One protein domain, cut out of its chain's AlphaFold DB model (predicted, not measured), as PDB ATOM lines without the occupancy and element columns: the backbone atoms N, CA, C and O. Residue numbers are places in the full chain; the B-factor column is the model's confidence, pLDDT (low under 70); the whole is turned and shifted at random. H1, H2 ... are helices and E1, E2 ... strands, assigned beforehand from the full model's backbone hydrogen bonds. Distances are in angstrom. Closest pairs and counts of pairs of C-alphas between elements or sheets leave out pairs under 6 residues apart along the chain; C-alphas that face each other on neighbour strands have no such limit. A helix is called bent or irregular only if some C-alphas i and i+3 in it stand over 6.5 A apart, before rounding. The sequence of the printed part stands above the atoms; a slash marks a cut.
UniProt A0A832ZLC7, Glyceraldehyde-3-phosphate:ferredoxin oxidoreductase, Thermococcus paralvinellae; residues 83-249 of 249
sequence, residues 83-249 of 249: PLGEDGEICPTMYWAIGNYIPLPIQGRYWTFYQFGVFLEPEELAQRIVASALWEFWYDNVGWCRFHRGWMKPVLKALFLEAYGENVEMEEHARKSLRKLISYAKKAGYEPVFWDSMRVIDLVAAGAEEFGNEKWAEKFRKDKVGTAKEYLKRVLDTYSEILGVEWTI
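This is residues 83 to 249 of the 249 residues of the protein "Glyceraldehyde-3-phosphate:ferredoxin oxidoreductase" of Thermococcus paralvinellae (UniProt A0A832ZLC7). This is an elongated, mostly helical body, in which two long helices, H2 and H7, meet at a steep angle, H2 packing on H7 with its residues 122 to 130. The helical hairpin of H5 and H6 makes one end, and the kinked helix H3 makes the other, while H4 meets the later part of H2, residues 134 to 138, with its own first residues, 170 to 175, and makes a corner with it. The printed part has 167 residues, with one named strand and seven named helices in the order E1, H1, H2, H3, H4, H5, H6, H7; the class is mostly helix. The whole is compact, with a radius of gyration of the C-alphas of 16.9 A, and spans 58 by 35 by 25 A.

E1 is residues 88 to 90, with C-alpha 88 at (339.901, 138.200, 276.424). H1 is residues 98 to 101. H2, residues 122 to 141, is 28.2 A long, begins at C-alpha 122 (321.099, 139.398, 290.104) and has a kink of 26 degrees near residue 135. H3, residues 146 to 164, is 21.7 A long; it has a kink of 86 degrees near residue 153 and is irregular, C-alphas 147 and 150 being 7.4 A apart. H4 is residues 170 to 187, 25.8 A long. H5 is residues 198 to 210, 17.9 A long, and H6 is residues 214 to 222. H7, residues 224 to 243, is 28.7 A long and ends at C-alpha 243 (319.077, 129.503, 278.484).

H7 is the hub, touching H2, H4, H5 and H6. H2 touches it with residues 122 to 130 alone, at a steep tilt of 53 degrees, the same way; the closest C-alphas, of Pro 122 and Val 235, are 4.5 A apart. H5 touches H7 about perpendicular, at 85 degrees, with the C-alphas of Ile 201 and Ala 228 closest at 6.5 A. H6 and H7 touch only at the corner, and only just, with 3 pairs of C-alphas within 8 A. H5 and H6 form a helical hairpin, closest at C-alphas 209 and 217, 5.0 A apart. H1 touches H5, with C-alphas 98 and 204 closest at 6.4 A. H4 touches H2 about perpendicular, at 78 degrees, with C-alphas 134 and 174 closest at 5.2 A. H4 and H7 only just touch, with 3 pairs of C-alphas within 8 A. H3 touches H2 with residues 146 to 153 alone; the closest C-alphas, of Tyr 139 and Arg 146, are 6.4 A apart. E1 pairs with no named strand and is apart from the helices; residues 83 to 84 pair antiparallel with its residues 88 to 89. Every O i to N i+4 pair is within hydrogen-bond range in H4, H6 and H7; in H2 it is 14 of 16, in H3 9 of 15 and in H5 8 of 9, and H1 is too short for such a pair.

The two C-alphas farthest apart, of Gly 165 and Lys 222, are 57.9 A apart. The printed part has no cut. The link from H1 to H2, residues 102 to 121, is long. No printed residue has a pLDDT under 70, and the mean of the printed part is 95.2.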
ATOM      1  N   PRO A  83     336.016 140.881 281.355       95.56
ATOM      2  CA  PRO A  83     336.907 139.785 280.992       95.56
ATOM      3  C   PRO A  83     336.153 138.604 280.365       95.56
ATOM      4  O   PRO A  83     334.976 138.371 280.648       95.56
ATOM      5  N   LEU A  84     336.849 137.830 279.532       95.12
ATOM      6  CA  LEU A  84     336.385 136.535 279.031       95.12
ATOM      7  C   LEU A  84     337.587 135.610 278.795       95.12
ATOM      8  O   LEU A  84     338.549 136.006 278.140       95.12
ATOM      9  N   GLY A  85     337.545 134.388 279.319       94.38
ATOM     10  CA  GLY A  85     338.658 133.441 279.259       94.38
ATOM     11  C   GLY A  85     339.936 133.971 279.921       94.38
ATOM     12  O   GLY A  85     339.894 134.783 280.853       94.38
ATOM     13  N   GLU A  86     341.085 133.519 279.420       90.50
ATOM     14  CA  GLU A  86     342.404 133.862 279.963       90.50
ATOM     15  C   GLU A  86     342.797 135.322 279.696       90.50
ATOM     16  O   GLU A  86     343.106 136.051 280.637       90.50
ATOM     17  N   ASP A  87     342.729 135.774 278.439       90.19
ATOM     18  CA  ASP A  87     343.220 137.096 278.021       90.19
ATOM     19  C   ASP A  87     342.173 137.983 277.331       90.19
ATOM     20  O   ASP A  87     342.433 139.161 277.077       90.19
ATOM     21  N   GLY A  88     340.973 137.456 277.073       93.19
ATOM     22  CA  GLY A  88     339.901 138.200 276.424       93.19
ATOM     23  C   GLY A  88     339.437 139.380 277.272       93.19
ATOM     24  O   GLY A  88     339.250 139.267 278.490       93.19
ATOM     25  N   GLU A  89     339.240 140.516 276.611       93.94
ATOM     26  CA  GLU A  89     338.674 141.718 277.204       93.94
ATOM     27  C   GLU A  89     337.833 142.501 276.195       93.94
ATOM     28  O   GLU A  89     338.120 142.526 274.996       93.94
ATOM     29  N   ILE A  90     336.833 143.225 276.694       94.00
ATOM     30  CA  ILE A  90     336.217 144.317 275.944       94.00
ATOM     31  C   ILE A  90     336.018 145.531 276.840       94.00
ATOM     32  O   ILE A  90     335.734 145.408 278.029       94.00
ATOM     33  N   CYS A  91     336.125 146.727 276.267       92.56
ATOM     34  CA  CYS A  91     335.642 147.914 276.958       92.56
ATOM     35  C   CYS A  91     334.105 147.855 277.015       92.56
ATOM     36  O   CYS A  91     333.481 147.697 275.958       92.56
ATOM     37  N   PRO A  92     333.470 147.985 278.194       90.50
ATOM     38  CA  PRO A  92     332.022 148.112 278.264       90.50
ATOM     39  C   PRO A  92     331.560 149.359 277.503       90.50
ATOM     40  O   PRO A  92     332.321 150.314 277.312       90.50
ATOM     41  N   THR A  93     330.298 149.362 277.065       86.81
ATOM     42  CA  THR A  93     329.711 150.567 276.461       86.81
ATOM     43  C   THR A  93     329.743 151.725 277.468       86.81
ATOM     44  O   THR A  93     329.647 151.493 278.671       86.81
ATOM     45  N   MET A  94     329.869 152.972 276.995       81.31
ATOM     46  CA  MET A  94     330.073 154.175 277.834       81.31
ATOM     47  C   MET A  94     328.849 154.589 278.685       81.31
ATOM     48  O   MET A  94     328.708 155.750 279.060       81.31
ATOM     49  N   TYR A  95     327.950 153.654 278.990       85.38
ATOM     50  CA  TYR A  95     326.853 153.837 279.931       85.38
ATOM     51  C   TYR A  95     327.205 153.144 281.243       85.38
ATOM     52  O   TYR A  95     327.553 151.960 281.246       85.38
ATOM     53  N   TRP A  96     327.051 153.851 282.362       93.06
ATOM     54  CA  TRP A  96     327.176 153.230 283.675       93.06
ATOM     55  C   TRP A  96     325.930 152.391 283.983       93.06
ATOM     56  O   TRP A  96     324.997 152.824 284.653       93.06
ATOM     57  N   ALA A  97     325.902 151.191 283.415       94.94
ATOM     58  CA  ALA A  97     324.837 150.221 283.583       94.94
ATOM     59  C   ALA A  97     325.435 148.868 283.955       94.94
ATOM     60  O   ALA A  97     326.366 148.395 283.303       94.94
ATOM     61  N   ILE A  98     324.886 148.232 284.989       96.69
ATOM     62  CA  ILE A  98     325.494 147.045 285.605       96.69
ATOM     63  C   ILE A  98     325.606 145.872 284.621       96.69
ATOM     64  O   ILE A  98     326.618 145.175 284.609       96.69
ATOM     65  N   GLY A  99     324.635 145.714 283.716       96.25
ATOM     66  CA  GLY A  99     324.672 144.673 282.686       96.25
ATOM     67  C   GLY A  99     325.850 144.780 281.710       96.25
ATOM     68  O   GLY A  99     326.217 143.772 281.106       96.25
ATOM     69  N   ASN A 100     326.479 145.952 281.560       95.81
ATOM     70  CA  ASN A 100     327.650 146.115 280.687       95.81
ATOM     71  C   ASN A 100     328.903 145.420 281.233       95.81
ATOM     72  O   ASN A 100     329.802 145.096 280.456       95.81
ATOM     73  N   TYR A 101     328.962 145.191 282.545       96.31
ATOM     74  CA  TYR A 101     330.096 144.542 283.195       96.31
ATOM     75  C   TYR A 101     329.938 143.018 283.261       96.31
ATOM     76  O   TYR A 101     330.876 142.329 283.634       96.31
ATOM     77  N   ILE A 102     328.780 142.454 282.904       97.38
ATOM     78  CA  ILE A 102     328.556 141.002 282.965       97.38
ATOM     79  C   ILE A 102     329.309 140.309 281.811       97.38
ATOM     80  O   ILE A 102     329.139 140.720 280.658       97.38
ATOM     81  N   PRO A 103     330.114 139.257 282.070       96.50
ATOM     82  CA  PRO A 103     330.888 138.556 281.057       96.50
ATOM     83  C   PRO A 103     329.991 137.637 280.219       96.50
ATOM     84  O   PRO A 103     329.879 136.431 280.437       96.50
ATOM     85  N   LEU A 104     329.296 138.239 279.258       95.94
ATOM     86  CA  LEU A 104     328.370 137.556 278.356       95.94
ATOM     87  C   LEU A 104     329.094 136.974 277.124       95.94
ATOM     88  O   LEU A 104     330.209 137.400 276.820       95.94
ATOM     89  N   PRO A 105     328.470 136.042 276.377       93.12
ATOM     90  CA  PRO A 105     329.061 135.446 275.169       93.12
ATOM     91  C   PRO A 105     329.271 136.442 274.020       93.12
ATOM     92  O   PRO A 105     330.221 136.317 273.253       93.12
ATOM     93  N   ILE A 106     328.385 137.438 273.897       91.44
ATOM     94  CA  ILE A 106     328.610 138.638 273.083       91.44
ATOM     95  C   ILE A 106     328.762 139.811 274.038       91.44
ATOM     96  O   ILE A 106     327.833 140.133 274.780       91.44
ATOM     97  N   GLN A 107     329.904 140.482 273.968       87.06
ATOM     98  CA  GLN A 107     330.177 141.700 274.723       87.06
ATOM     99  C   GLN A 107     330.378 142.883 273.767       87.06
ATOM    100  O   GLN A 107     330.527 142.706 272.557       87.06
ATOM    101  N   GLY A 108     330.332 144.115 274.283       80.12
ATOM    102  CA  GLY A 108     330.519 145.338 273.479       80.12
ATOM    103  C   GLY A 108     329.403 145.623 272.463       80.12
ATOM    104  O   GLY A 108     329.450 146.616 271.740       80.12
ATOM    105  N   ARG A 109     328.376 144.772 272.422       84.62
ATOM    106  CA  ARG A 109     327.084 145.013 271.777       84.62
ATOM    107  C   ARG A 109     326.032 145.237 272.849       84.62
ATOM    108  O   ARG A 109     326.233 144.942 274.022       84.62
ATOM    109  N   TYR A 110     324.858 145.683 272.431       89.12
ATOM    110  CA  TYR A 110     323.759 145.929 273.353       89.12
ATOM    111  C   TYR A 110     322.948 144.678 273.720       89.12
ATOM    112  O   TYR A 110     321.805 144.814 274.154       89.12
ATOM    113  N   TRP A 111     323.530 143.478 273.590       93.62
ATOM    114  CA  TRP A 111     322.930 142.177 273.940       93.62
ATOM    115  C   TRP A 111     322.886 141.951 275.463       93.62
ATOM    116  O   TRP A 111     323.066 140.848 275.968       93.62
ATOM    117  N   THR A 112     322.678 143.030 276.204       95.00
ATOM    118  CA  THR A 112     322.644 143.093 277.657       95.00
ATOM    119  C   THR A 112     321.584 144.101 278.085       95.00
ATOM    120  O   THR A 112     321.061 144.864 277.269       95.00
ATOM    121  N   PHE A 113     321.270 144.134 279.374       95.31
ATOM    122  CA  PHE A 113     320.448 145.178 279.964       95.31
ATOM    123  C   PHE A 113     321.337 146.342 280.422       95.31
ATOM    124  O   PHE A 113     322.076 146.234 281.396       95.31
ATOM    125  N   TYR A 114     321.272 147.463 279.706       92.56
ATOM    126  CA  TYR A 114     322.199 148.595 279.849       92.56
ATOM    127  C   TYR A 114     321.496 149.882 280.325       92.56
ATOM    128  O   TYR A 114     321.895 150.990 279.968       92.56
ATOM    129  N   GLN A 115     320.427 149.761 281.118       93.94
ATOM    130  CA  GLN A 115     319.756 150.932 281.684       93.94
ATOM    131  C   GLN A 115     320.647 151.607 282.737       93.94
ATOM    132  O   GLN A 115     321.047 150.980 283.714       93.94
ATOM    133  N   PHE A 116     320.942 152.891 282.525       94.62
ATOM    134  CA  PHE A 116     321.653 153.735 283.485       94.62
ATOM    135  C   PHE A 116     320.805 153.989 284.737       94.62
ATOM    136  O   PHE A 116     319.583 154.119 284.635       94.62
ATOM    137  N   GLY A 117     321.459 154.122 285.894       94.81
ATOM    138  CA  GLY A 117     320.798 154.566 287.122       94.81
ATOM    139  C   GLY A 117     319.983 153.485 287.828       94.81
ATOM    140  O   GLY A 117     319.114 153.811 288.627       94.81
ATOM    141  N   VAL A 118     320.200 152.207 287.499       96.50
ATOM    142  CA  VAL A 118     319.439 151.091 288.069       96.50
ATOM    143  C   VAL A 118     320.385 149.990 288.533       96.50
ATOM    144  O   VAL A 118     321.222 149.513 287.765       96.50
ATOM    145  N   PHE A 119     320.195 149.543 289.776       98.31
ATOM    146  CA  PHE A 119     320.896 148.402 290.357       98.31
ATOM    147  C   PHE A 119     319.890 147.321 290.769       98.31
ATOM    148  O   PHE A 119     319.223 147.430 291.799       98.31
ATOM    149  N   LEU A 120     319.747 146.294 289.931       98.44
ATOM    150  CA  LEU A 120     318.767 145.217 290.106       98.44
ATOM    151  C   LEU A 120     319.316 144.079 290.969       98.44
ATOM    152  O   LEU A 120     320.532 143.921 291.103       98.44
ATOM    153  N   GLU A 121     318.423 143.237 291.493       98.62
ATOM    154  CA  GLU A 121     318.833 141.919 291.986       98.62
ATOM    155  C   GLU A 121     319.428 141.080 290.833       98.62
ATOM    156  O   GLU A 121     318.978 141.215 289.687       98.62
ATOM    157  N   PRO A 122     320.420 140.213 291.112       98.69
ATOM    158  CA  PRO A 122     321.099 139.398 290.104       98.69
ATOM    159  C   PRO A 122     320.168 138.637 289.152       98.69
ATOM    160  O   PRO A 122     320.373 138.640 287.937       98.69
ATOM    161  N   GLU A 123     319.124 138.017 289.697       98.81
ATOM    162  CA  GLU A 123     318.181 137.187 288.949       98.81
ATOM    163  C   GLU A 123     317.355 138.040 287.977       98.81
ATOM    164  O   GLU A 123     317.158 137.679 286.816       98.81
ATOM    165  N   GLU A 124     316.913 139.216 288.428       98.75
ATOM    166  CA  GLU A 124     316.172 140.158 287.592       98.75
ATOM    167  C   GLU A 124     317.070 140.741 286.492       98.75
ATOM    168  O   GLU A 124     316.655 140.842 285.333       98.75
ATOM    169  N   LEU A 125     318.321 141.081 286.824       98.69
ATOM    170  CA  LEU A 125     319.297 141.528 285.833       98.69
ATOM    171  C   LEU A 125     319.493 140.461 284.746       98.69
ATOM    172  O   LEU A 125     319.419 140.785 283.560       98.69
ATOM    173  N   ALA A 126     319.672 139.193 285.128       98.69
ATOM    174  CA  ALA A 126     319.820 138.080 284.193       98.69
ATOM    175  C   ALA A 126     318.597 137.915 283.273       98.69
ATOM    176  O   ALA A 126     318.751 137.794 282.054       98.69
ATOM    177  N   GLN A 127     317.380 137.991 283.823       98.62
ATOM    178  CA  GLN A 127     316.141 137.942 283.038       98.62
ATOM    179  C   GLN A 127     316.085 139.057 281.988       98.62
ATOM    180  O   GLN A 127     315.790 138.801 280.816       98.62
ATOM    181  N   ARG A 128     316.419 140.294 282.379       98.19
ATOM    182  CA  ARG A 128     316.423 141.444 281.461       98.19
ATOM    183  C   ARG A 128     317.546 141.371 280.427       98.19
ATOM    184  O   ARG A 128     317.340 141.797 279.287       98.19
ATOM    185  N   ILE A 129     318.706 140.820 280.794       97.81
ATOM    186  CA  ILE A 129     319.809 140.545 279.864       97.81
ATOM    187  C   ILE A 129     319.341 139.576 278.779       97.81
ATOM    188  O   ILE A 129     319.450 139.904 277.598       97.81
ATOM    189  N   VAL A 130     318.767 138.426 279.157       97.88
ATOM    190  CA  VAL A 130     318.281 137.440 278.180       97.88
ATOM    191  C   VAL A 130     317.190 138.049 277.304       97.88
ATOM    192  O   VAL A 130     317.285 137.971 276.081       97.88
ATOM    193  N   ALA A 131     316.197 138.718 277.898       95.94
ATOM    194  CA  ALA A 131     315.118 139.357 277.143       95.94
ATOM    195  C   ALA A 131     315.638 140.374 276.109       95.94
ATOM    196  O   ALA A 131     315.099 140.457 275.005       95.94
ATOM    197  N   SER A 132     316.699 141.114 276.447       94.38
ATOM    198  CA  SER A 132     317.363 142.033 275.518       94.38
ATOM    199  C   SER A 132     318.083 141.261 274.410       94.38
ATOM    200  O   SER A 132     317.807 141.481 273.231       94.38
ATOM    201  N   ALA A 133     318.941 140.302 274.770       96.06
ATOM    202  CA  ALA A 133     319.746 139.526 273.826       96.06
ATOM    203  C   ALA A 133     318.909 138.809 272.752       96.06
ATOM    204  O   ALA A 133     319.311 138.776 271.592       96.06
ATOM    205  N   LEU A 134     317.729 138.282 273.109       95.56
ATOM    206  CA  LEU A 134     316.848 137.591 272.157       95.56
ATOM    207  C   LEU A 134     316.401 138.480 270.994       95.56
ATOM    208  O   LEU A 134     316.278 137.999 269.871       95.56
ATOM    209  N   TRP A 135     316.171 139.765 271.253       93.44
ATOM    210  CA  TRP A 135     315.713 140.705 270.234       93.44
ATOM    211  C   TRP A 135     316.867 141.450 269.566       93.44
ATOM    212  O   TRP A 135     316.818 141.662 268.357       93.44
ATOM    213  N   GLU A 136     317.937 141.767 270.300       93.56
ATOM    214  CA  GLU A 136     319.153 142.314 269.685       93.56
ATOM    215  C   GLU A 136     319.785 141.364 268.677       93.56
ATOM    216  O   GLU A 136     320.255 141.819 267.637       93.56
ATOM    217  N   PHE A 137     319.722 140.054 268.942       94.56
ATOM    218  CA  PHE A 137     320.078 139.034 267.964       94.56
ATOM    219  C   PHE A 137     319.400 139.310 266.623       94.56
ATOM    220  O   PHE A 137     320.062 139.340 265.590       94.56
ATOM    221  N   TRP A 138     318.092 139.554 266.628       93.38
ATOM    222  CA  TRP A 138     317.361 139.787 265.394       93.38
ATOM    223  C   TRP A 138     317.751 141.093 264.719       93.38
ATOM    224  O   TRP A 138     318.007 141.066 263.521       93.38
ATOM    225  N   TYR A 139     317.849 142.202 265.455       92.19
ATOM    226  CA  TYR A 139     318.200 143.498 264.861       92.19
ATOM    227  C   TYR A 139     319.585 143.480 264.204       92.19
ATOM    228  O   TYR A 139     319.739 143.993 263.093       92.19
ATOM    229  N   ASP A 140     320.556 142.824 264.841       91.69
ATOM    230  CA  ASP A 140     321.897 142.664 264.282       91.69
ATOM    231  C   ASP A 140     321.885 141.752 263.041       91.69
ATOM    232  O   ASP A 140     322.532 142.069 262.043       91.69
ATOM    233  N   ASN A 141     321.128 140.647 263.060       90.31
ATOM    234  CA  ASN A 141     321.098 139.689 261.945       90.31
ATOM    235  C   ASN A 141     320.359 140.211 260.708       90.31
ATOM    236  O   ASN A 141     320.711 139.849 259.589       90.31
ATOM    237  N   VAL A 142     319.353 141.066 260.886       90.25
ATOM    238  CA  VAL A 142     318.619 141.681 259.766       90.25
ATOM    239  C   VAL A 142     319.302 142.947 259.242       90.25
ATOM    240  O   VAL A 142     318.803 143.577 258.313       90.25
ATOM    241  N   GLY A 143     320.448 143.323 259.826       88.69
ATOM    242  CA  GLY A 143     321.238 144.477 259.402       88.69
ATOM    243  C   GLY A 143     320.546 145.813 259.663       88.69
ATOM    244  O   GLY A 143     320.773 146.782 258.937       88.69
ATOM    245  N   TRP A 144     319.674 145.881 260.669       86.75
ATOM    246  CA  TRP A 144     318.892 147.079 260.938       86.75
ATOM    247  C   TRP A 144     319.474 147.926 262.053       86.75
ATOM    248  O   TRP A 144     319.946 147.442 263.079       86.75
ATOM    249  N   CYS A 145     319.393 149.242 261.856       89.69
ATOM    250  CA  CYS A 145     319.852 150.176 262.861       89.69
ATOM    251  C   CYS A 145     319.022 150.018 264.143       89.69
ATOM    252  O   CYS A 145     317.795 150.145 264.157       89.69
ATOM    253  N   ARG A 146     319.727 149.797 265.251       87.31
ATOM    254  CA  ARG A 146     319.170 149.594 266.590       87.31
ATOM    255  C   ARG A 146     318.156 150.659 267.029       87.31
ATOM    256  O   ARG A 146     317.269 150.362 267.831       87.31
ATOM    257  N   PHE A 147     318.256 151.887 266.518       89.69
ATOM    258  CA  PHE A 147     317.318 152.968 266.840       89.69
ATOM    259  C   PHE A 147     315.879 152.696 266.377       89.69
ATOM    260  O   PHE A 147     314.949 153.322 266.878       89.69
ATOM    261  N   HIS A 148     315.665 151.708 265.505       91.44
ATOM    262  CA  HIS A 148     314.334 151.312 265.057       91.44
ATOM    263  C   HIS A 148     313.647 150.265 265.950       91.44
ATOM    264  O   HIS A 148     312.463 149.988 265.758       91.44
ATOM    265  N   ARG A 149     314.328 149.717 266.973       88.62
ATOM    266  CA  ARG A 149     313.812 148.611 267.810       88.62
ATOM    267  C   ARG A 149     312.413 148.841 268.396       88.62
ATOM    268  O   ARG A 149     311.670 147.883 268.584       88.62
ATOM    269  N   GLY A 150     312.066 150.099 268.691       88.69
ATOM    270  CA  GLY A 150     310.808 150.462 269.345       88.69
ATOM    271  C   GLY A 150     309.573 150.135 268.507       88.69
ATOM    272  O   GLY A 150     308.610 149.591 269.035       88.69
ATOM    273  N   TRP A 151     309.613 150.411 267.201       90.62
ATOM    274  CA  TRP A 151     308.509 150.095 266.285       90.62
ATOM    275  C   TRP A 151     308.724 148.779 265.535       90.62
ATOM    276  O   TRP A 151     307.771 148.188 265.042       90.62
ATOM    277  N   MET A 152     309.964 148.306 265.453       88.88
ATOM    278  CA  MET A 152     310.338 147.139 264.660       88.88
ATOM    279  C   MET A 152     309.957 145.817 265.311       88.88
ATOM    280  O   MET A 152     309.454 144.928 264.628       88.88
ATOM    281  N   LYS A 153     310.153 145.691 266.631       90.38
ATOM    282  CA  LYS A 153     309.796 144.485 267.390       90.38
ATOM    283  C   LYS A 153     308.396 143.939 267.050       90.38
ATOM    284  O   LYS A 153     308.311 142.755 266.732       90.38
ATOM    285  N   PRO A 154     307.312 144.744 267.073       91.62
ATOM    286  CA  PRO A 154     305.968 144.234 266.794       91.62
ATOM    287  C   PRO A 154     305.729 143.842 265.329       91.62
ATOM    288  O   PRO A 154     304.823 143.055 265.071       91.62
ATOM    289  N   VAL A 155     306.507 144.361 264.372       92.75
ATOM    290  CA  VAL A 155     306.273 144.124 262.933       92.75
ATOM    291  C   VAL A 155     307.245 143.129 262.306       92.75
ATOM    292  O   VAL A 155     306.962 142.610 261.231       92.75
ATOM    293  N   LEU A 156     308.369 142.821 262.964       91.81
ATOM    294  CA  LEU A 156     309.444 142.005 262.392       91.81
ATOM    295  C   LEU A 156     308.942 140.647 261.878       91.81
ATOM    296  O   LEU A 156     309.284 140.251 260.768       91.81
ATOM    297  N   LYS A 157     308.092 139.956 262.651       92.88
ATOM    298  CA  LYS A 157     307.519 138.655 262.260       92.88
ATOM    299  C   LYS A 157     306.669 138.752 260.996       92.88
ATOM    300  O   LYS A 157     306.826 137.932 260.098       92.88
ATOM    301  N   ALA A 158     305.822 139.776 260.904       93.62
ATOM    302  CA  ALA A 158     305.005 140.018 259.719       93.62
ATOM    303  C   ALA A 158     305.870 140.354 258.495       93.62
ATOM    304  O   ALA A 158     305.600 139.861 257.407       93.62
ATOM    305  N   LEU A 159     306.944 141.129 258.680       92.56
ATOM    306  CA  LEU A 159     307.873 141.459 257.598       92.56
ATOM    307  C   LEU A 159     308.619 140.226 257.075       92.56
ATOM    308  O   LEU A 159     308.813 140.118 255.871       92.56
ATOM    309  N   PHE A 160     309.003 139.285 257.943       93.44
ATOM    310  CA  PHE A 160     309.600 138.016 257.507       93.44
ATOM    311  C   PHE A 160     308.619 137.156 256.712       93.44
ATOM    312  O   PHE A 160     308.989 136.614 255.672       93.44
ATOM    313  N   LEU A 161     307.370 137.077 257.175       95.06
ATOM    314  CA  LEU A 161     306.328 136.349 256.465       95.06
ATOM    315  C   LEU A 161     306.064 136.958 255.082       95.06
ATOM    316  O   LEU A 161     305.988 136.221 254.109       95.06
ATOM    317  N   GLU A 162     305.978 138.283 254.982       95.75
ATOM    318  CA  GLU A 162     305.720 138.972 253.712       95.75
ATOM    319  C   GLU A 162     306.916 138.897 252.752       95.75
ATOM    320  O   GLU A 162     306.756 138.609 251.571       95.75
ATOM    321  N   ALA A 163     308.132 139.138 253.250       94.00
ATOM    322  CA  ALA A 163     309.322 139.211 252.406       94.00
ATOM    323  C   ALA A 163     309.853 137.833 251.983       94.00
ATOM    324  O   ALA A 163     310.402 137.704 250.890       94.00
ATOM    325  N   TYR A 164     309.720 136.820 252.845       93.19
ATOM    326  CA  TYR A 164     310.327 135.499 252.643       93.19
ATOM    327  C   TYR A 164     309.318 134.347 252.609       93.19
ATOM    328  O   TYR A 164     309.710 133.227 252.294       93.19
ATOM    329  N   GLY A 165     308.042 134.576 252.930       95.75
ATOM    330  CA  GLY A 165     307.060 133.496 253.081       95.75
ATOM    331  C   GLY A 165     307.267 132.649 254.341       95.75
ATOM    332  O   GLY A 165     306.667 131.584 254.464       95.75
ATOM    333  N   GLU A 166     308.104 133.103 255.280       92.25
ATOM    334  CA  GLU A 166     308.558 132.312 256.427       92.25
ATOM    335  C   GLU A 166     307.952 132.801 257.744       92.25
ATOM    336  O   GLU A 166     308.102 133.959 258.143       92.25
ATOM    337  N   ASN A 167     307.313 131.886 258.474       92.81
ATOM    338  CA  ASN A 167     306.776 132.155 259.803       92.81
ATOM    339  C   ASN A 167     307.760 131.685 260.883       92.81
ATOM    340  O   ASN A 167     307.734 130.531 261.313       92.81
ATOM    341  N   VAL A 168     308.643 132.583 261.317       90.69
ATOM    342  CA  VAL A 168     309.718 132.240 262.255       90.69
ATOM    343  C   VAL A 168     309.284 132.431 263.710       90.69
ATOM    344  O   VAL A 168     308.849 133.513 264.115       90.69
ATOM    345  N   GLU A 169     309.498 131.405 264.536       94.50
ATOM    346  CA  GLU A 169     309.455 131.521 265.998       94.50
ATOM    347  C   GLU A 169     310.724 132.221 266.504       94.50
ATOM    348  O   GLU A 169     311.730 131.604 266.865       94.50
ATOM    349  N   MET A 170     310.679 133.554 266.456       93.31
ATOM    350  CA  MET A 170     311.840 134.432 266.606       93.31
ATOM    351  C   MET A 170     312.608 134.222 267.909       93.31
ATOM    352  O   MET A 170     313.833 134.081 267.879       93.31
ATOM    353  N   GLU A 171     311.925 134.177 269.051       95.25
ATOM    354  CA  GLU A 171     312.608 134.028 270.338       95.25
ATOM    355  C   GLU A 171     313.271 132.656 270.486       95.25
ATOM    356  O   GLU A 171     314.416 132.588 270.928       95.25
ATOM    357  N   GLU A 172     312.619 131.568 270.063       96.25
ATOM    358  CA  GLU A 172     313.225 130.231 270.138       96.25
ATOM    359  C   GLU A 172     314.420 130.101 269.186       96.25
ATOM    360  O   GLU A 172     315.465 129.553 269.549       96.25
ATOM    361  N   HIS A 173     314.326 130.679 267.988       95.75
ATOM    362  CA  HIS A 173     315.458 130.739 267.068       95.75
ATOM    363  C   HIS A 173     316.645 131.520 267.662       95.75
ATOM    364  O   HIS A 173     317.795 131.067 267.581       95.75
ATOM    365  N   ALA A 174     316.381 132.657 268.315       96.69
ATOM    366  CA  ALA A 174     317.407 133.429 269.012       96.69
ATOM    367  C   ALA A 174     318.006 132.643 270.194       96.69
ATOM    368  O   ALA A 174     319.230 132.581 270.319       96.69
ATOM    369  N   ARG A 175     317.185 131.951 271.005       97.75
ATOM    370  CA  ARG A 175     317.652 131.064 272.093       97.75
ATOM    371  C   ARG A 175     318.584 129.983 271.568       97.75
ATOM    372  O   ARG A 175     319.686 129.812 272.088       97.75
ATOM    373  N   LYS A 176     318.185 129.276 270.508       97.62
ATOM    374  CA  LYS A 176     319.015 128.245 269.868       97.62
ATOM    375  C   LYS A 176     320.344 128.815 269.370       97.62
ATOM    376  O   LYS A 176     321.375 128.155 269.495       97.62
ATOM    377  N   SER A 177     320.329 130.029 268.829       96.94
ATOM    378  CA  SER A 177     321.533 130.710 268.343       96.94
ATOM    379  C   SER A 177     322.464 131.125 269.486       96.94
ATOM    380  O   SER A 177     323.659 130.845 269.420       96.94
ATOM    381  N   LEU A 178     321.922 131.676 270.577       97.00
ATOM    382  CA  LEU A 178     322.682 131.986 271.794       97.00
ATOM    383  C   LEU A 178     323.324 130.731 272.402       97.00
ATOM    384  O   LEU A 178     324.510 130.749 272.716       97.00
ATOM    385  N   ARG A 179     322.590 129.612 272.490       98.19
ATOM    386  CA  ARG A 179     323.133 128.320 272.959       98.19
ATOM    387  C   ARG A 179     324.321 127.852 272.115       98.19
ATOM    388  O   ARG A 179     325.330 127.402 272.656       98.19
ATOM    389  N   LYS A 180     324.214 127.961 270.787       97.75
ATOM    390  CA  LYS A 180     325.305 127.609 269.863       97.75
ATOM    391  C   LYS A 180     326.520 128.508 270.054       97.75
ATOM    392  O   LYS A 180     327.635 127.999 270.080       97.75
ATOM    393  N   LEU A 181     326.300 129.812 270.202       96.00
ATOM    394  CA  LEU A 181     327.369 130.772 270.446       96.00
ATOM    395  C   LEU A 181     328.092 130.482 271.766       96.00
ATOM    396  O   LEU A 181     329.316 130.459 271.786       96.00
ATOM    397  N   ILE A 182     327.345 130.204 272.834       97.50
ATOM    398  CA  ILE A 182     327.900 129.789 274.128       97.50
ATOM    399  C   ILE A 182     328.760 128.540 273.958       97.50
ATOM    400  O   ILE A 182     329.924 128.534 274.343       97.50
ATOM    401  N   SER A 183     328.227 127.505 273.301       97.44
ATOM    402  CA  SER A 183     328.986 126.279 273.029       97.44
ATOM    403  C   SER A 183     330.265 126.546 272.228       97.44
ATOM    404  O   SER A 183     331.294 125.931 272.504       97.44
ATOM    405  N   TYR A 184     330.213 127.455 271.251       96.31
ATOM    406  CA  TYR A 184     331.381 127.866 270.478       96.31
ATOM    407  C   TYR A 184     332.419 128.585 271.348       96.31
ATOM    408  O   TYR A 184     333.584 128.198 271.328       96.31
ATOM    409  N   ALA A 185     332.000 129.576 272.138       95.06
ATOM    410  CA  ALA A 185     332.886 130.350 273.003       95.06
ATOM    411  C   ALA A 185     333.612 129.448 274.016       95.06
ATOM    412  O   ALA A 185     334.837 129.508 274.106       95.06
ATOM    413  N   LYS A 186     332.891 128.514 274.656       95.38
ATOM    414  CA  LYS A 186     333.492 127.503 275.547       95.38
ATOM    415  C   LYS A 186     334.538 126.644 274.842       95.38
ATOM    416  O   LYS A 186     335.661 126.513 275.314       95.38
ATOM    417  N   LYS A 187     334.210 126.099 273.663       96.00
ATOM    418  CA  LYS A 187     335.156 125.291 272.866       96.00
ATOM    419  C   LYS A 187     336.401 126.072 272.445       96.00
ATOM    420  O   LYS A 187     337.441 125.462 272.224       96.00
ATOM    421  N   ALA A 188     336.287 127.391 272.322       95.00
ATOM    422  CA  ALA A 188     337.394 128.287 272.024       95.00
ATOM    423  C   ALA A 188     338.184 128.731 273.275       95.00
ATOM    424  O   ALA A 188     339.113 129.518 273.134       95.00
ATOM    425  N   GLY A 189     337.834 128.257 274.478       93.81
ATOM    426  CA  GLY A 189     338.483 128.645 275.739       93.81
ATOM    427  C   GLY A 189     338.027 129.998 276.300       93.81
ATOM    428  O   GLY A 189     338.632 130.520 277.233       93.81
ATOM    429  N   TYR A 190     336.961 130.575 275.743       94.12
ATOM    430  CA  TYR A 190     336.409 131.866 276.151       94.12
ATOM    431  C   TYR A 190     335.153 131.664 276.995       94.12
ATOM    432  O   TYR A 190     334.028 131.790 276.518       94.12
ATOM    433  N   GLU A 191     335.373 131.333 278.263       95.56
ATOM    434  CA  GLU A 191     334.341 131.158 279.290       95.56
ATOM    435  C   GLU A 191     334.257 132.402 280.190       95.56
ATOM    436  O   GLU A 191     335.215 133.185 280.241       95.56
ATOM    437  N   PRO A 192     333.130 132.657 280.880       97.00
ATOM    438  CA  PRO A 192     333.069 133.770 281.812       97.00
ATOM    439  C   PRO A 192     334.074 133.551 282.945       97.00
ATOM    440  O   PRO A 192     334.273 132.439 283.421       97.00
ATOM    441  N   VAL A 193     334.698 134.634 283.389       97.00
ATOM    442  CA  VAL A 193     335.580 134.645 284.561       97.00
ATOM    443  C   VAL A 193     335.141 135.760 285.500       97.00
ATOM    444  O   VAL A 193     334.431 136.686 285.098       97.00
ATOM    445  N   PHE A 194     335.548 135.676 286.765       97.94
ATOM    446  CA  PHE A 194     335.309 136.760 287.713       97.94
ATOM    447  C   PHE A 194     335.966 138.065 287.233       97.94
ATOM    448  O   PHE A 194     336.975 138.036 286.528       97.94
ATOM    449  N   TRP A 195     335.410 139.210 287.637       97.50
ATOM    450  CA  TRP A 195     336.030 140.511 287.402       97.50
ATOM    451  C   TRP A 195     337.415 140.554 288.036       97.50
ATOM    452  O   TRP A 195     337.558 140.676 289.248       97.50
ATOM    453  N   ASP A 196     338.443 140.475 287.201       94.06
ATOM    454  CA  ASP A 196     339.834 140.602 287.623       94.06
ATOM    455  C   ASP A 196     340.334 142.060 287.547       94.06
ATOM    456  O   ASP A 196     341.506 142.328 287.768       94.06
ATOM    457  N   SER A 197     339.410 142.974 287.235       96.94
ATOM    458  CA  SER A 197     339.345 144.422 287.448       96.94
ATOM    459  C   SER A 197     338.993 144.944 288.847       96.94
ATOM    460  O   SER A 197     337.787 145.040 289.093       96.94
ATOM    461  N   MET A 198     339.904 145.413 289.718       98.12
ATOM    462  CA  MET A 198     339.448 146.160 290.915       98.12
ATOM    463  C   MET A 198     338.633 147.407 290.538       98.12
ATOM    464  O   MET A 198     337.587 147.649 291.136       98.12
ATOM    465  N   ARG A 199     339.012 148.142 289.477       97.56
ATOM    466  CA  ARG A 199     338.218 149.288 288.997       97.56
ATOM    467  C   ARG A 199     336.806 148.886 288.578       97.56
ATOM    468  O   ARG A 199     335.870 149.654 288.780       97.56
ATOM    469  N   VAL A 200     336.643 147.710 287.975       97.44
ATOM    470  CA  VAL A 200     335.321 147.195 287.583       97.44
ATOM    471  C   VAL A 200     334.491 146.888 288.825       97.44
ATOM    472  O   VAL A 200     333.334 147.299 288.902       97.44
ATOM    473  N   ILE A 201     335.095 146.238 289.823       98.50
ATOM    474  CA  ILE A 201     334.451 145.957 291.112       98.50
ATOM    475  C   ILE A 201     334.033 147.263 291.802       98.50
ATOM    476  O   ILE A 201     332.905 147.357 292.281       98.50
ATOM    477  N   ASP A 202     334.893 148.285 291.806       98.25
ATOM    478  CA  ASP A 202     334.573 149.600 292.369       98.25
ATOM    479  C   ASP A 202     333.394 150.264 291.655       98.25
ATOM    480  O   ASP A 202     332.515 150.810 292.315       98.25
ATOM    481  N   LEU A 203     333.335 150.192 290.320       97.44
ATOM    482  CA  LEU A 203     332.230 150.758 289.540       97.44
ATOM    483  C   LEU A 203     330.904 150.037 289.789       97.44
ATOM    484  O   LEU A 203     329.849 150.675 289.776       97.44
ATOM    485  N   VAL A 204     330.931 148.721 290.004       98.06
ATOM    486  CA  VAL A 204     329.731 147.959 290.373       98.06
ATOM    487  C   VAL A 204     329.309 148.302 291.803       98.06
ATOM    488  O   VAL A 204     328.141 148.609 292.027       98.06
ATOM    489  N   ALA A 205     330.246 148.323 292.755       98.44
ATOM    490  CA  ALA A 205     329.970 148.648 294.154       98.44
ATOM    491  C   ALA A 205     329.430 150.078 294.324       98.44
ATOM    492  O   ALA A 205     328.392 150.266 294.955       98.44
ATOM    493  N   ALA A 206     330.076 151.066 293.699       98.19
ATOM    494  CA  ALA A 206     329.603 152.449 293.680       98.19
ATOM    495  C   ALA A 206     328.236 152.569 292.997       98.19
ATOM    496  O   ALA A 206     327.407 153.364 293.423       98.19
ATOM    497  N   GLY A 207     327.959 151.747 291.978       97.69
ATOM    498  CA  GLY A 207     326.660 151.741 291.311       97.69
ATOM    499  C   GLY A 207     325.537 151.282 292.238       97.69
ATOM    500  O   GLY A 207     324.421 151.775 292.125       97.69
ATOM    501  N   ALA A 208     325.809 150.377 293.184       98.06
ATOM    502  CA  ALA A 208     324.812 149.975 294.176       98.06
ATOM    503  C   ALA A 208     324.406 151.147 295.084       98.06
ATOM    504  O   ALA A 208     323.225 151.302 295.380       98.06
ATOM    505  N   GLU A 209     325.368 151.976 295.488       97.00
ATOM    506  CA  GLU A 209     325.141 153.162 296.319       97.00
ATOM    507  C   GLU A 209     324.484 154.300 295.523       97.00
ATOM    508  O   GLU A 209     323.381 154.729 295.855       97.00
ATOM    509  N   GLU A 210     325.095 154.722 294.415       97.62
ATOM    510  CA  GLU A 210     324.634 155.857 293.601       97.62
ATOM    511  C   GLU A 210     323.267 155.613 292.944       97.62
ATOM    512  O   GLU A 210     322.525 156.555 292.663       97.62
ATOM    513  N   PHE A 211     322.895 154.351 292.699       97.62
ATOM    514  CA  PHE A 211     321.585 153.999 292.134       97.62
ATOM    515  C   PHE A 211     320.549 153.632 293.209       97.62
ATOM    516  O   PHE A 211     319.470 153.135 292.876       97.62
ATOM    517  N   GLY A 212     320.854 153.876 294.489       95.31
ATOM    518  CA  GLY A 212     319.897 153.792 295.593       95.31
ATOM    519  C   GLY A 212     319.550 152.374 296.055       95.31
ATOM    520  O   GLY A 212     318.472 152.160 296.611       95.31
ATOM    521  N   ASN A 213     320.426 151.388 295.835       97.19
ATOM    522  CA  ASN A 213     320.238 150.027 296.336       97.19
ATOM    523  C   ASN A 213     321.007 149.805 297.650       97.19
ATOM    524  O   ASN A 213     322.059 149.163 297.692       97.19
ATOM    525  N   GLU A 214     320.430 150.302 298.747       97.31
ATOM    526  CA  GLU A 214     321.033 150.272 300.091       97.31
ATOM    527  C   GLU A 214     321.421 148.871 300.571       97.31
ATOM    528  O   GLU A 214     322.455 148.684 301.214       97.31
ATOM    529  N   LYS A 215     320.616 147.857 300.228       98.06
ATOM    530  CA  LYS A 215     320.886 146.461 300.595       98.06
ATOM    531  C   LYS A 215     322.218 145.996 300.010       98.06
ATOM    532  O   LYS A 215     323.026 145.406 300.727       98.06
ATOM    533  N   TRP A 216     322.436 146.222 298.715       98.44
ATOM    534  CA  TRP A 216     323.679 145.822 298.059       98.44
ATOM    535  C   TRP A 216     324.836 146.741 298.432       98.44
ATOM    536  O   TRP A 216     325.918 146.226 298.707       98.44
ATOM    537  N   ALA A 217     324.606 148.052 298.537       98.50
ATOM    538  CA  ALA A 217     325.618 149.008 298.986       98.50
ATOM    539  C   ALA A 217     326.202 148.608 300.354       98.50
ATOM    540  O   ALA A 217     327.419 148.531 300.519       98.50
ATOM    541  N   GLU A 218     325.350 148.234 301.312       98.56
ATOM    542  CA  GLU A 218     325.785 147.780 302.633       98.56
ATOM    543  C   GLU A 218     326.583 146.470 302.591       98.56
ATOM    544  O   GLU A 218     327.558 146.309 303.328       98.56
ATOM    545  N   LYS A 219     326.204 145.530 301.717       98.62
ATOM    546  CA  LYS A 219     326.981 144.297 301.520       98.62
ATOM    547  C   LYS A 219     328.358 144.594 300.925       98.62
ATOM    548  O   LYS A 219     329.354 144.107 301.459       98.62
ATOM    549  N   PHE A 220     328.432 145.454 299.905       98.56
ATOM    550  CA  PHE A 220     329.699 145.882 299.306       98.56
ATOM    551  C   PHE A 220     330.602 146.626 300.300       98.56
ATOM    552  O   PHE A 220     331.817 146.435 300.259       98.56
ATOM    553  N   ARG A 221     330.035 147.424 301.218       98.38
ATOM    554  CA  ARG A 221     330.799 148.068 302.303       98.38
ATOM    555  C   ARG A 221     331.420 147.055 303.269       98.38
ATOM    556  O   ARG A 221     332.530 147.282 303.740       98.38
ATOM    557  N   LYS A 222     330.723 145.950 303.561       98.44
ATOM    558  CA  LYS A 222     331.193 144.899 304.484       98.44
ATOM    559  C   LYS A 222     332.225 143.964 303.861       98.44
ATOM    560  O   LYS A 222     333.225 143.655 304.499       98.44
ATOM    561  N   ASP A 223     331.973 143.507 302.639       98.56
ATOM    562  CA  ASP A 223     332.865 142.620 301.892       98.56
ATOM    563  C   ASP A 223     332.726 142.904 300.395       98.56
ATOM    564  O   ASP A 223     331.871 142.341 299.709       98.56
ATOM    565  N   LYS A 224     333.568 143.808 299.882       98.06
ATOM    566  CA  LYS A 224     333.484 144.280 298.496       98.06
ATOM    567  C   LYS A 224     333.673 143.142 297.490       98.06
ATOM    568  O   LYS A 224     332.852 142.968 296.590       98.06
ATOM    569  N   VAL A 225     334.745 142.363 297.640       98.00
ATOM    570  CA  VAL A 225     335.124 141.324 296.669       98.00
ATOM    571  C   VAL A 225     334.220 140.099 296.794       98.00
ATOM    572  O   VAL A 225     333.792 139.563 295.770       98.00
ATOM    573  N   GLY A 226     333.884 139.661 298.010       98.56
ATOM    574  CA  GLY A 226     332.953 138.549 298.206       98.56
ATOM    575  C   GLY A 226     331.550 138.880 297.701       98.56
ATOM    576  O   GLY A 226     330.960 138.074 296.980       98.56
ATOM    577  N   THR A 227     331.061 140.099 297.955       98.75
ATOM    578  CA  THR A 227     329.768 140.564 297.420       98.75
ATOM    579  C   THR A 227     329.787 140.643 295.894       98.75
ATOM    580  O   THR A 227     328.823 140.224 295.256       98.75
ATOM    581  N   ALA A 228     330.884 141.114 295.290       98.69
ATOM    582  CA  ALA A 228     331.038 141.134 293.836       98.69
ATOM    583  C   ALA A 228     330.976 139.723 293.228       98.69
ATOM    584  O   ALA A 228     330.275 139.511 292.237       98.69
ATOM    585  N   LYS A 229     331.667 138.750 293.840       98.62
ATOM    586  CA  LYS A 229     331.634 137.340 293.418       98.62
ATOM    587  C   LYS A 229     330.233 136.755 293.529       98.62
ATOM    588  O   LYS A 229     329.770 136.129 292.582       98.62
ATOM    589  N   GLU A 230     329.553 136.981 294.654       98.75
ATOM    590  CA  GLU A 230     328.174 136.525 294.852       98.75
ATOM    591  C   GLU A 230     327.239 137.111 293.790       98.75
ATOM    592  O   GLU A 230     326.484 136.369 293.161       98.75
ATOM    593  N   TYR A 231     327.302 138.429 293.584       98.81
ATOM    594  CA  TYR A 231     326.450 139.126 292.628       98.81
ATOM    595  C   TYR A 231     326.647 138.561 291.220       98.81
ATOM    596  O   TYR A 231     325.683 138.139 290.583       98.81
ATOM    597  N   LEU A 232     327.900 138.487 290.759       98.81
ATOM    598  CA  LEU A 232     328.219 137.990 289.425       98.81
ATOM    599  C   LEU A 232     327.816 136.525 289.241       98.81
ATOM    600  O   LEU A 232     327.203 136.186 288.227       98.81
ATOM    601  N   LYS A 233     328.120 135.676 290.230       98.75
ATOM    602  CA  LYS A 233     327.764 134.257 290.200       98.75
ATOM    603  C   LYS A 233     326.256 134.080 290.038       98.75
ATOM    604  O   LYS A 233     325.829 133.370 289.138       98.75
ATOM    605  N   ARG A 234     325.451 134.779 290.845       98.81
ATOM    606  CA  ARG A 234     323.985 134.696 290.770       98.81
ATOM    607  C   ARG A 234     323.443 135.164 289.416       98.81
ATOM    608  O   ARG A 234     322.566 134.505 288.868       98.81
ATOM    609  N   VAL A 235     323.995 136.237 288.833       98.88
ATOM    610  CA  VAL A 235     323.597 136.683 287.481       98.88
ATOM    611  C   VAL A 235     323.854 135.578 286.452       98.88
ATOM    612  O   VAL A 235     322.979 135.270 285.643       98.88
ATOM    613  N   LEU A 236     325.050 134.987 286.466       98.75
ATOM    614  CA  LEU A 236     325.468 133.989 285.479       98.75
ATOM    615  C   LEU A 236     324.774 132.633 285.667       98.75
ATOM    616  O   LEU A 236     324.417 131.998 284.674       98.75
ATOM    617  N   ASP A 237     324.510 132.227 286.910       98.75
ATOM    618  CA  ASP A 237     323.722 131.032 287.231       98.75
ATOM    619  C   ASP A 237     322.295 131.168 286.679       98.75
ATOM    620  O   ASP A 237     321.824 130.298 285.947       98.75
ATOM    621  N   THR A 238     321.620 132.294 286.943       98.88
ATOM    622  CA  THR A 238     320.267 132.533 286.417       98.88
ATOM    623  C   THR A 238     320.263 132.679 284.895       98.88
ATOM    624  O   THR A 238     319.369 132.162 284.226       98.88
ATOM    625  N   TYR A 239     321.263 133.344 284.310       98.56
ATOM    626  CA  TYR A 239     321.422 133.421 282.853       98.56
ATOM    627  C   TYR A 239     321.548 132.021 282.229       98.56
ATOM    628  O   TYR A 239     320.889 131.717 281.229       98.56
ATOM    629  N   SER A 240     322.357 131.164 282.856       98.50
ATOM    630  CA  SER A 240     322.575 129.768 282.472       98.50
ATOM    631  C   SER A 240     321.295 128.942 282.561       98.50
ATOM    632  O   SER A 240     320.946 128.251 281.602       98.50
ATOM    633  N   GLU A 241     320.545 129.077 283.657       98.56
ATOM    634  CA  GLU A 241     319.257 128.411 283.865       98.56
ATOM    635  C   GLU A 241     318.233 128.805 282.790       98.56
ATOM    636  O   GLU A 241     317.670 127.939 282.119       98.56
ATOM    637  N   ILE A 242     318.051 130.110 282.547       98.38
ATOM    638  CA  ILE A 242     317.077 130.622 281.567       98.38
ATOM    639  C   ILE A 242     317.382 130.117 280.150       98.38
ATOM    640  O   ILE A 242     316.465 129.899 279.345       98.38
ATOM    641  N   LEU A 243     318.662 129.981 279.800       97.75
ATOM    642  CA  LEU A 243     319.077 129.503 278.484       97.75
ATOM    643  C   LEU A 243     319.237 127.980 278.420       97.75
ATOM    644  O   LEU A 243     319.267 127.450 277.310       97.75
ATOM    645  N   GLY A 244     319.274 127.265 279.545       97.75
ATOM    646  CA  GLY A 244     319.551 125.827 279.585       97.75
ATOM    647  C   GLY A 244     320.956 125.502 279.071       97.75
ATOM    648  O   GLY A 244     321.117 124.664 278.183       97.75
ATOM    649  N   VAL A 245     321.956 126.235 279.560       97.62
ATOM    650  CA  VAL A 245     323.378 126.127 279.188       97.62
ATOM    651  C   VAL A 245     324.248 126.179 280.437       97.62
ATOM    652  O   VAL A 245     323.766 126.500 281.513       97.62
ATOM    653  N   GLU A 246     325.539 125.904 280.290       96.69
ATOM    654  CA  GLU A 246     326.526 126.058 281.358       96.69
ATOM    655  C   GLU A 246     327.425 127.263 281.044       96.69
ATOM    656  O   GLU A 246     328.391 127.133 280.288       96.69
ATOM    657  N   TRP A 247     327.076 128.438 281.572       97.69
ATOM    658  CA  TRP A 247     327.804 129.700 281.401       97.69
ATOM    659  C   TRP A 247     328.015 130.379 282.761       97.69
ATOM    660  O   TRP A 247     327.415 131.408 283.069       97.69
ATOM    661  N   THR A 248     328.840 129.753 283.594       96.75
ATOM    662  CA  THR A 248     329.048 130.083 285.013       96.75
ATOM    663  C   THR A 248     330.530 130.315 285.312       96.75
ATOM    664  O   THR A 248     331.375 129.864 284.543       96.75
ATOM    665  N   ILE A 249     330.831 130.998 286.422       94.06
ATOM    666  CA  ILE A 249     332.198 131.208 286.950       94.06
ATOM    667  C   ILE A 249     332.559 130.221 288.056       94.06
ATOM    668  O   ILE A 249     331.620 129.720 288.720       94.06
TER     669      ILE A 249